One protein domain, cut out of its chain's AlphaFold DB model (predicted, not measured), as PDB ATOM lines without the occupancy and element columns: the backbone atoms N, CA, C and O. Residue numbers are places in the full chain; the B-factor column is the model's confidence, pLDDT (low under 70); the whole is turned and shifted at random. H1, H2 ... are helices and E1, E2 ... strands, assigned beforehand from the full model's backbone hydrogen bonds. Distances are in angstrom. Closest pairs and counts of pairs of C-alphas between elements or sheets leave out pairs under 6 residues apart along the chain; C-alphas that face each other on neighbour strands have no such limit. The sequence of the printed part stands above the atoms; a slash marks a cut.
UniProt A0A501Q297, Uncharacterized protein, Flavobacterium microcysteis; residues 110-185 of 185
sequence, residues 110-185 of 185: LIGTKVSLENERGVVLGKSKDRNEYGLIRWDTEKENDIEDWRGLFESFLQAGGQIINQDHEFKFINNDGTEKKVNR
ATOM      1  N   LEU A 110     197.603 171.602  83.953       93.88
ATOM      2  CA  LEU A 110     196.399 170.776  83.923       93.88
ATOM      3  C   LEU A 110     196.376 169.891  85.161       93.88
ATOM      4  O   LEU A 110     197.424 169.488  85.664       93.88
ATOM      5  N   ILE A 111     195.179 169.551  85.635       94.56
ATOM      6  CA  ILE A 111     195.022 168.596  86.733       94.56
ATOM      7  C   ILE A 111     195.720 167.264  86.411       94.56
ATOM      8  O   ILE A 111     195.708 166.779  85.275       94.56
ATOM      9  N   GLY A 112     196.356 166.686  87.427       95.31
ATOM     10  CA  GLY A 112     197.079 165.425  87.321       95.31
ATOM     11  C   GLY A 112     198.424 165.534  86.603       95.31
ATOM     12  O   GLY A 112     199.142 164.539  86.559       95.31
ATOM     13  N   THR A 113     198.800 166.708  86.069       96.69
ATOM     14  CA  THR A 113     200.107 166.874  85.422       96.69
ATOM     15  C   THR A 113     201.207 166.605  86.434       96.69
ATOM     16  O   THR A 113     201.327 167.305  87.441       96.69
ATOM     17  N   LYS A 114     202.032 165.601  86.142       97.50
ATOM     18  CA  LYS A 114     203.244 165.315  86.906       97.50
ATOM     19  C   LYS A 114     204.353 166.269  86.491       97.50
ATOM     20  O   LYS A 114     204.643 166.412  85.299       97.50
ATOM     21  N   VAL A 115     204.978 166.896  87.477       97.62
ATOM     22  CA  VAL A 115     206.005 167.922  87.292       97.62
ATOM     23  C   VAL A 115     207.224 167.660  88.169       97.62
ATOM     24  O   VAL A 115     207.168 166.870  89.113       97.62
ATOM     25  N   SER A 116     208.327 168.339  87.872       97.38
ATOM     26  CA  SER A 116     209.504 168.388  88.737       97.38
ATOM     27  C   SER A 116     210.132 169.773  88.780       97.38
ATOM     28  O   SER A 116     210.152 170.448  87.755       97.38
ATOM     29  N   LEU A 117     210.707 170.151  89.919       97.31
ATOM     30  CA  LEU A 117     211.473 171.384  90.124       97.31
ATOM     31  C   LEU A 117     212.585 171.105  91.143       97.31
ATOM     32  O   LEU A 117     212.331 170.449  92.141       97.31
ATOM     33  N   GLU A 118     213.825 171.528  90.874       91.06
ATOM     34  CA  GLU A 118     214.968 171.385  91.805       91.06
ATOM     35  C   GLU A 118     215.156 169.977  92.436       91.06
ATOM     36  O   GLU A 118     215.687 169.832  93.535       91.06
ATOM     37  N   ASN A 119     214.818 168.920  91.680       88.50
ATOM     38  CA  ASN A 119     214.808 167.488  92.057       88.50
ATOM     39  C   ASN A 119     213.594 167.002  92.861       88.50
ATOM     40  O   ASN A 119     213.473 165.797  93.104       88.50
ATOM     41  N   GLU A 120     212.677 167.888  93.217       95.50
ATOM     42  CA  GLU A 120     211.372 167.522  93.748       95.50
ATOM     43  C   GLU A 120     210.447 167.117  92.605       95.50
ATOM     44  O   GLU A 120     210.587 167.567  91.463       95.50
ATOM     45  N   ARG A 121     209.514 166.215  92.899       97.69
ATOM     46  CA  ARG A 121     208.487 165.766  91.960       97.69
ATOM     47  C   ARG A 121     207.138 165.985  92.592       97.69
ATOM     48  O   ARG A 121     207.000 165.810  93.795       97.69
ATOM     49  N   GLY A 122     206.159 166.369  91.799       97.38
ATOM     50  CA  GLY A 122     204.835 166.672  92.310       97.38
ATOM     51  C   GLY A 122     203.767 166.497  91.257       97.38
ATOM     52  O   GLY A 122     204.051 166.212  90.091       97.38
ATOM     53  N   VAL A 123     202.527 166.668  91.687       97.62
ATOM     54  CA  VAL A 123     201.354 166.577  90.827       97.62
ATOM     55  C   VAL A 123     200.489 167.814  90.973       97.62
ATOM     56  O   VAL A 123     200.260 168.310  92.077       97.62
ATOM     57  N   VAL A 124     200.011 168.325  89.844       97.06
ATOM     58  CA  VAL A 124     199.084 169.453  89.813       97.06
ATOM     59  C   VAL A 124     197.714 168.999  90.308       97.06
ATOM     60  O   VAL A 124     197.099 168.083  89.759       97.06
ATOM     61  N   LEU A 125     197.215 169.670  91.334       95.06
ATOM     62  CA  LEU A 125     195.914 169.427  91.933       95.06
ATOM     63  C   LEU A 125     194.786 170.100  91.142       95.06
ATOM     64  O   LEU A 125     194.989 170.986  90.307       95.06
ATOM     65  N   GLY A 126     193.559 169.679  91.445       88.00
ATOM     66  CA  GLY A 126     192.359 170.332  90.939       88.00
ATOM     67  C   GLY A 126     192.218 171.776  91.423       88.00
ATOM     68  O   GLY A 126     192.842 172.213  92.391       88.00
ATOM     69  N   LYS A 127     191.351 172.521  90.738       82.81
ATOM     70  CA  LYS A 127     191.019 173.907  91.083       82.81
ATOM     71  C   LYS A 127     190.415 173.984  92.485       82.81
ATOM     72  O   LYS A 127     189.599 173.142  92.864       82.81
ATOM     73  N   SER A 128     190.772 175.023  93.237       74.00
ATOM     74  CA  SER A 128     190.093 175.323  94.499       74.00
ATOM     75  C   SER A 128     188.735 175.977  94.226       74.00
ATOM     76  O   SER A 128     188.540 176.614  93.193       74.00
ATOM     77  N   LYS A 129     187.789 175.868  95.167       71.06
ATOM     78  CA  LYS A 129     186.451 176.484  95.028       71.06
ATOM     79  C   LYS A 129     186.508 177.999  94.794       71.06
ATOM     80  O   LYS A 129     185.621 178.545  94.149       71.06
ATOM     81  N   ASP A 130     187.564 178.645  95.283       72.56
ATOM     82  CA  ASP A 130     187.715 180.101  95.271       72.56
ATOM     83  C   ASP A 130     188.487 180.644  94.054       72.56
ATOM     84  O   ASP A 130     188.494 181.853  93.829       72.56
ATOM     85  N   ARG A 131     189.155 179.787  93.261       74.75
ATOM     86  CA  ARG A 131     189.891 180.202  92.053       74.75
ATOM     87  C   ARG A 131     189.787 179.175  90.936       74.75
ATOM     88  O   ARG A 131     190.137 178.012  91.106       74.75
ATOM     89  N   ASN A 132     189.417 179.648  89.749       80.69
ATOM     90  CA  ASN A 132     189.269 178.831  88.545       80.69
ATOM     91  C   ASN A 132     190.600 178.597  87.790       80.69
ATOM     92  O   ASN A 132     190.602 178.475  86.567       80.69
ATOM     93  N   GLU A 133     191.724 178.537  88.504       85.38
ATOM     94  CA  GLU A 133     193.081 178.436  87.949       85.38
ATOM     95  C   GLU A 133     193.755 177.145  88.426       85.38
ATOM     96  O   GLU A 133     193.666 176.795  89.607       85.38
ATOM     97  N   TYR A 134     194.427 176.442  87.513       90.56
ATOM     98  CA  TYR A 134     195.319 175.332  87.854       90.56
ATOM     99  C   TYR A 134     196.695 175.861  88.274       90.56
ATOM    100  O   TYR A 134     197.052 176.991  87.948       90.56
ATOM    101  N   GLY A 135     197.458 175.040  89.000       91.69
ATOM    102  CA  GLY A 135     198.813 175.385  89.448       91.69
ATOM    103  C   GLY A 135     199.075 175.173  90.936       91.69
ATOM    104  O   GLY A 135     200.160 175.482  91.400       91.69
ATOM    105  N   LEU A 136     198.129 174.627  91.705       95.25
ATOM    106  CA  LEU A 136     198.474 174.068  93.014       95.25
ATOM    107  C   LEU A 136     199.235 172.762  92.791       95.25
ATOM    108  O   LEU A 136     198.697 171.864  92.149       95.25
ATOM    109  N   ILE A 137     200.458 172.650  93.297       96.69
ATOM    110  CA  ILE A 137     201.291 171.453  93.143       96.69
ATOM    111  C   ILE A 137     201.418 170.779  94.499       96.69
ATOM    112  O   ILE A 137     201.876 171.401  95.451       96.69
ATOM    113  N   ARG A 138     201.035 169.504  94.581       96.75
ATOM    114  CA  ARG A 138     201.355 168.637  95.716       96.75
ATOM    115  C   ARG A 138     202.691 167.959  95.454       96.75
ATOM    116  O   ARG A 138     202.789 167.153  94.528       96.75
ATOM    117  N   TRP A 139     203.691 168.261  96.273       97.69
ATOM    118  CA  TRP A 139     205.002 167.624  96.186       97.69
ATOM    119  C   TRP A 139     204.989 166.223  96.799       97.69
ATOM    120  O   TRP A 139     204.299 165.955  97.781       97.69
ATOM    121  N   ASP A 140     205.756 165.319  96.204       96.69
ATOM    122  CA  ASP A 140     205.915 163.931  96.620       96.69
ATOM    123  C   ASP A 140     206.858 163.838  97.825       96.69
ATOM    124  O   ASP A 140     208.027 163.461  97.718       96.69
ATOM    125  N   THR A 141     206.343 164.222  98.992       94.19
ATOM    126  CA  THR A 141     207.068 164.204 100.267       94.19
ATOM    127  C   THR A 141     206.227 163.552 101.366       94.19
ATOM    128  O   THR A 141     205.007 163.439 101.260       94.19
ATOM    129  N   GLU A 142     206.877 163.135 102.458       90.69
ATOM    130  CA  GLU A 142     206.207 162.554 103.638       90.69
ATOM    131  C   GLU A 142     205.311 163.548 104.392       90.69
ATOM    132  O   GLU A 142     204.553 163.149 105.272       90.69
ATOM    133  N   LYS A 143     205.417 164.851 104.108       88.69
ATOM    134  CA  LYS A 143     204.639 165.883 104.798       88.69
ATOM    135  C   LYS A 143     203.248 165.961 104.186       88.69
ATOM    136  O   LYS A 143     203.145 166.192 102.988       88.69
ATOM    137  N   GLU A 144     202.203 165.890 105.004       77.25
ATOM    138  CA  GLU A 144     200.797 165.840 104.564       77.25
ATOM    139  C   GLU A 144     200.345 167.023 103.692       77.25
ATOM    140  O   GLU A 144     199.549 166.850 102.773       77.25
ATOM    141  N   ASN A 145     200.910 168.213 103.913       82.38
ATOM    142  CA  ASN A 145     200.478 169.458 103.266       82.38
ATOM    143  C   ASN A 145     201.615 170.185 102.534       82.38
ATOM    144  O   ASN A 145     201.681 171.413 102.560       82.38
ATOM    145  N   ASP A 146     202.528 169.442 101.904       93.06
ATOM    146  CA  ASP A 146     203.564 170.034 101.046       93.06
ATOM    147  C   ASP A 146     202.946 170.450  99.705       93.06
ATOM    148  O   ASP A 146     202.948 169.688  98.731       93.06
ATOM    149  N   ILE A 147     202.290 171.613  99.716       94.75
ATOM    150  CA  ILE A 147     201.578 172.189  98.577       94.75
ATOM    151  C   ILE A 147     202.139 173.577  98.292       94.75
ATOM    152  O   ILE A 147     202.147 174.441  99.169       94.75
ATOM    153  N   GLU A 148     202.519 173.808  97.043       95.19
ATOM    154  CA  GLU A 148     202.925 175.121  96.553       95.19
ATOM    155  C   GLU A 148     201.928 175.690  95.550       95.19
ATOM    156  O   GLU A 148     201.288 174.967  94.785       95.19
ATOM    157  N   ASP A 149     201.808 177.017  95.555       94.56
ATOM    158  CA  ASP A 149     200.898 177.748  94.685       94.56
ATOM    159  C   ASP A 149     201.636 178.381  93.505       94.56
ATOM    160  O   ASP A 149     202.279 179.422  93.630       94.56
ATOM    161  N   TRP A 150     201.483 177.749  92.345       95.38
ATOM    162  CA  TRP A 150     201.984 178.200  91.051       95.38
ATOM    163  C   TRP A 150     200.856 178.655  90.114       95.38
ATOM    164  O   TRP A 150     201.037 178.732  88.897       95.38
ATOM    165  N   ARG A 151     199.665 178.961  90.645       93.81
ATOM    166  CA  ARG A 151     198.530 179.402  89.818       93.81
ATOM    167  C   ARG A 151     198.859 180.681  89.053       93.81
ATOM    168  O   ARG A 151     199.331 181.655  89.632       93.81
ATOM    169  N   GLY A 152     198.618 180.662  87.740       90.25
ATOM    170  CA  GLY A 152     198.962 181.765  86.836       90.25
ATOM    171  C   GLY A 152     200.470 181.973  86.630       90.25
ATOM    172  O   GLY A 152     200.870 182.970  86.034       90.25
ATOM    173  N   LEU A 153     201.314 181.053  87.116       94.44
ATOM    174  CA  LEU A 153     202.776 181.154  87.094       94.44
ATOM    175  C   LEU A 153     203.431 180.033  86.272       94.44
ATOM    176  O   LEU A 153     204.580 179.688  86.529       94.44
ATOM    177  N   PHE A 154     202.737 179.470  85.277       94.62
ATOM    178  CA  PHE A 154     203.269 178.373  84.458       94.62
ATOM    179  C   PHE A 154     204.583 178.743  83.750       94.62
ATOM    180  O   PHE A 154     205.570 178.016  83.839       94.62
ATOM    181  N   GLU A 155     204.656 179.918  83.120       93.81
ATOM    182  CA  GLU A 155     205.901 180.376  82.490       93.81
ATOM    183  C   GLU A 155     207.030 180.564  83.512       93.81
ATOM    184  O   GLU A 155     208.167 180.163  83.261       93.81
ATOM    185  N   SER A 156     206.718 181.132  84.680       95.75
ATOM    186  CA  SER A 156     207.679 181.311  85.774       95.75
ATOM    187  C   SER A 156     208.176 179.971  86.313       95.75
ATOM    188  O   SER A 156     209.363 179.839  86.603       95.75
ATOM    189  N   PHE A 157     207.302 178.965  86.396       96.44
ATOM    190  CA  PHE A 157     207.653 177.600  86.780       96.44
ATOM    191  C   PHE A 157     208.681 177.013  85.813       96.44
ATOM    192  O   PHE A 157     209.741 176.552  86.237       96.44
ATOM    193  N   LEU A 158     208.433 177.112  84.503       95.12
ATOM    194  CA  LEU A 158     209.382 176.655  83.484       95.12
ATOM    195  C   LEU A 158     210.710 177.433  83.539       95.12
ATOM    196  O   LEU A 158     211.783 176.843  83.415       95.12
ATOM    197  N   GLN A 159     210.661 178.751  83.755       95.12
ATOM    198  CA  GLN A 159     211.858 179.597  83.884       95.12
ATOM    199  C   GLN A 159     212.696 179.258  85.121       95.12
ATOM    200  O   GLN A 159     213.923 179.355  85.062       95.12
ATOM    201  N   ALA A 160     212.056 178.818  86.205       95.62
ATOM    202  CA  ALA A 160     212.721 178.311  87.402       95.62
ATOM    203  C   ALA A 160     213.374 176.928  87.192       95.62
ATOM    204  O   ALA A 160     214.027 176.410  88.091       95.62
ATOM    205  N   GLY A 161     213.243 176.331  86.002       95.38
ATOM    206  CA  GLY A 161     213.739 174.987  85.705       95.38
ATOM    207  C   GLY A 161     212.706 173.891  85.957       95.38
ATOM    208  O   GLY A 161     213.059 172.713  85.924       95.38
ATOM    209  N   GLY A 162     211.448 174.272  86.178       96.56
ATOM    210  CA  GLY A 162     210.323 173.362  86.251       96.56
ATOM    211  C   GLY A 162     210.151 172.582  84.950       96.56
ATOM    212  O   GLY A 162     210.349 173.101  83.849       96.56
ATOM    213  N   GLN A 163     209.801 171.310  85.072       95.81
ATOM    214  CA  GLN A 163     209.614 170.403  83.947       95.81
ATOM    215  C   GLN A 163     208.324 169.621  84.110       95.81
ATOM    216  O   GLN A 163     207.922 169.286  85.222       95.81
ATOM    217  N   ILE A 164     207.712 169.281  82.984       95.38
ATOM    218  CA  ILE A 164     206.680 168.252  82.922       95.38
ATOM    219  C   ILE A 164     207.401 166.931  82.731       95.38
ATOM    220  O   ILE A 164     208.241 166.808  81.837       95.38
ATOM    221  N   ILE A 165     207.099 165.964  83.587       94.75
ATOM    222  CA  ILE A 165     207.760 164.659  83.578       94.75
ATOM    223  C   ILE A 165     206.841 163.591  82.985       94.75
ATOM    224  O   ILE A 165     205.698 163.866  82.621       94.75
ATOM    225  N   ASN A 166     207.342 162.361  82.863       92.25
ATOM    226  CA  ASN A 166     206.541 161.236  82.391       92.25
ATOM    227  C   ASN A 166     205.283 161.068  83.273       92.25
ATOM    228  O   ASN A 166     205.390 160.988  84.500       92.25
ATOM    229  N   GLN A 167     204.101 161.012  82.651       93.44
ATOM    230  CA  GLN A 167     202.826 160.853  83.354       93.44
ATOM    231  C   GLN A 167     202.640 159.446  83.954       93.44
ATOM    232  O   GLN A 167     201.809 159.278  84.842       93.44
ATOM    233  N   ASP A 168     203.494 158.480  83.611       93.19
ATOM    234  CA  ASP A 168     203.595 157.162  84.257       93.19
ATOM    235  C   ASP A 168     204.510 157.166  85.491       93.19
ATOM    236  O   ASP A 168     204.677 156.142  86.148       93.19
ATOM    237  N   HIS A 169     205.118 158.305  85.845       94.69
ATOM    238  CA  HIS A 169     206.012 158.386  87.001       94.69
ATOM    239  C   HIS A 169     205.315 157.942  88.297       94.69
ATOM    240  O   HIS A 169     204.315 158.534  88.705       94.69
ATOM    241  N   GLU A 170     205.859 156.936  88.976       95.69
ATOM    242  CA  GLU A 170     205.338 156.486  90.264       95.69
ATOM    243  C   GLU A 170     205.912 157.320  91.412       95.69
ATOM    244  O   GLU A 170     207.096 157.233  91.740       95.69
ATOM    245  N   PHE A 171     205.043 158.103  92.049       96.12
ATOM    246  CA  PHE A 171     205.360 158.831  93.275       96.12
ATOM    247  C   PHE A 171     205.593 157.879  94.450       96.12
ATOM    248  O   PHE A 171     204.999 156.798  94.531       96.12
ATOM    249  N   LYS A 172     206.431 158.280  95.400       95.50
ATOM    250  CA  LYS A 172     206.779 157.480  96.574       95.50
ATOM    251  C   LYS A 172     205.745 157.603  97.695       95.50
ATOM    252  O   LYS A 172     205.412 156.594  98.316       95.50
ATOM    253  N   PHE A 173     205.240 158.805  97.948       95.38
ATOM    254  CA  PHE A 173     204.431 159.153  99.118       95.38
ATOM    255  C   PHE A 173     202.991 159.536  98.775       95.38
ATOM    256  O   PHE A 173     202.104 159.345  99.604       95.38
ATOM    257  N   ILE A 174     202.737 160.019  97.559       95.62
ATOM    258  CA  ILE A 174     201.397 160.420  97.101       95.62
ATOM    259  C   ILE A 174     200.882 159.541  95.953       95.62
ATOM    260  O   ILE A 174     201.644 158.858  95.273       95.62
ATOM    261  N   ASN A 175     199.570 159.520  95.743       95.12
ATOM    262  CA  ASN A 175     198.914 158.942  94.573       95.12
ATOM    263  C   ASN A 175     198.887 159.956  93.414       95.12
ATOM    264  O   ASN A 175     199.223 161.128  93.578       95.12
ATOM    265  N   ASN A 176     198.438 159.518  92.234       94.62
ATOM    266  CA  ASN A 176     198.337 160.373  91.040       94.62
ATOM    267  C   ASN A 176     197.332 161.534  91.182       94.62
ATOM    268  O   ASN A 176     197.336 162.438  90.354       94.62
ATOM    269  N   ASP A 177     196.473 161.517  92.199       93.56
ATOM    270  CA  ASP A 177     195.539 162.600  92.528       93.56
ATOM    271  C   ASP A 177     196.057 163.524  93.649       93.56
ATOM    272  O   ASP A 177     195.358 164.447  94.064       93.56
ATOM    273  N   GLY A 178     197.276 163.281  94.145       93.25
ATOM    274  CA  GLY A 178     197.895 164.026  95.239       93.25
ATOM    275  C   GLY A 178     197.478 163.581  96.644       93.25
ATOM    276  O   GLY A 178     197.969 164.145  97.622       93.25
ATOM    277  N   THR A 179     196.609 162.573  96.780       93.31
ATOM    278  CA  THR A 179     196.282 161.989  98.090       93.31
ATOM    279  C   THR A 179     197.451 161.177  98.635       93.31
ATOM    280  O   THR A 179     198.227 160.606  97.875       93.31
ATOM    281  N   GLU A 180     197.591 161.089  99.955       92.81
ATOM    282  CA  GLU A 180     198.651 160.278 100.557       92.81
ATOM    283  C   GLU A 180     198.470 158.783 100.268       92.81
ATOM    284  O   GLU A 180     197.370 158.220 100.348       92.81
ATOM    285  N   LYS A 181     199.583 158.101  99.998       92.69
ATOM    286  CA  LYS A 181     199.618 156.642  99.992       92.69
ATOM    287  C   LYS A 181     199.479 156.144 101.423       92.69
ATOM    288  O   LYS A 181     200.289 156.454 102.293       92.69
ATOM    289  N   LYS A 182     198.471 155.306 101.665       81.81
ATOM    290  CA  LYS A 182     198.334 154.612 102.947       81.81
ATOM    291  C   LYS A 182     199.515 153.664 103.121       81.81
ATOM    292  O   LYS A 182     199.608 152.648 102.436       81.81
ATOM    293  N   VAL A 183     200.401 153.979 104.060       69.88
ATOM    294  CA  VAL A 183     201.376 153.009 104.554       69.88
ATOM    295  C   VAL A 183     200.595 152.029 105.422       69.88
ATOM    296  O   VAL A 183     200.149 152.393 106.510       69.88
ATOM    297  N   ASN A 184     200.375 150.807 104.933       56.12
ATOM    298  CA  ASN A 184     199.873 149.731 105.786       56.12
ATOM    299  C   ASN A 184     200.902 149.527 106.909       56.12
ATOM    300  O   ASN A 184     202.009 149.056 106.650       56.12
ATOM    301  N   ARG A 185     200.554 149.967 108.120       50.09
ATOM    302  CA  ARG A 185     201.270 149.639 109.354       50.09
ATOM    303  C   ARG A 185     200.771 148.313 109.901       50.09
ATOM    304  O   ARG A 185     199.547 148.077 109.804       50.09
TER     305      ARG A 185
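What this domain is: This is residues 110 to 185 of the 185 residues of an uncharacterized protein of Flavobacterium microcysteis (UniProt A0A501Q297). With little regular structure, the domain is a small twisted sheet of four short strands, with one short helix, H1, off to its side and a long unnamed stretch, residues 160 to 185, that passes E1 and ends in a tail. The 76 printed residues have 22 in named elements, E1, E2, E3, E4, then H1, mixed helices and strands. The whole is compact, radius of gyration of the C-alphas 12.1 A, spanning 40 by 29 by 20 A.

Where its parts are: E1, residues 114 to 117, spans 10.7 A from C-alpha 114 at (203.244, 165.315, 86.906). E2, residues 120 to 124, spans 13.0 A; E3, 136 to 139, 9.7 A; E4, 147 to 149, 6.8 A. H1, residues 154 to 159, spans 8.7 A, ending at C-alpha 159 (211.858, 179.597, 83.884).

How they stand to each other: E1 E2 E3 E4 form a meander, each strand the antiparallel neighbour of the one before. Within hydrogen-bond range are N 115 and O 122, 2.9 A, N 123 and O 138, 2.9 A, and N 137 and O 148, 2.9 A. H1, with every O i to N i+4 pair within range, only grazes the sheet with residues 157 to 158. Residues 115 to 116 pair antiparallel with 163 to 164.

The domain as a whole: The farthest C-alphas, Glu 155 and Arg 185, are 41.1 A apart. The printed part has no cut; the E2 to E3 link is long, 11 residues. Residues 183 to 185 have pLDDT under 70.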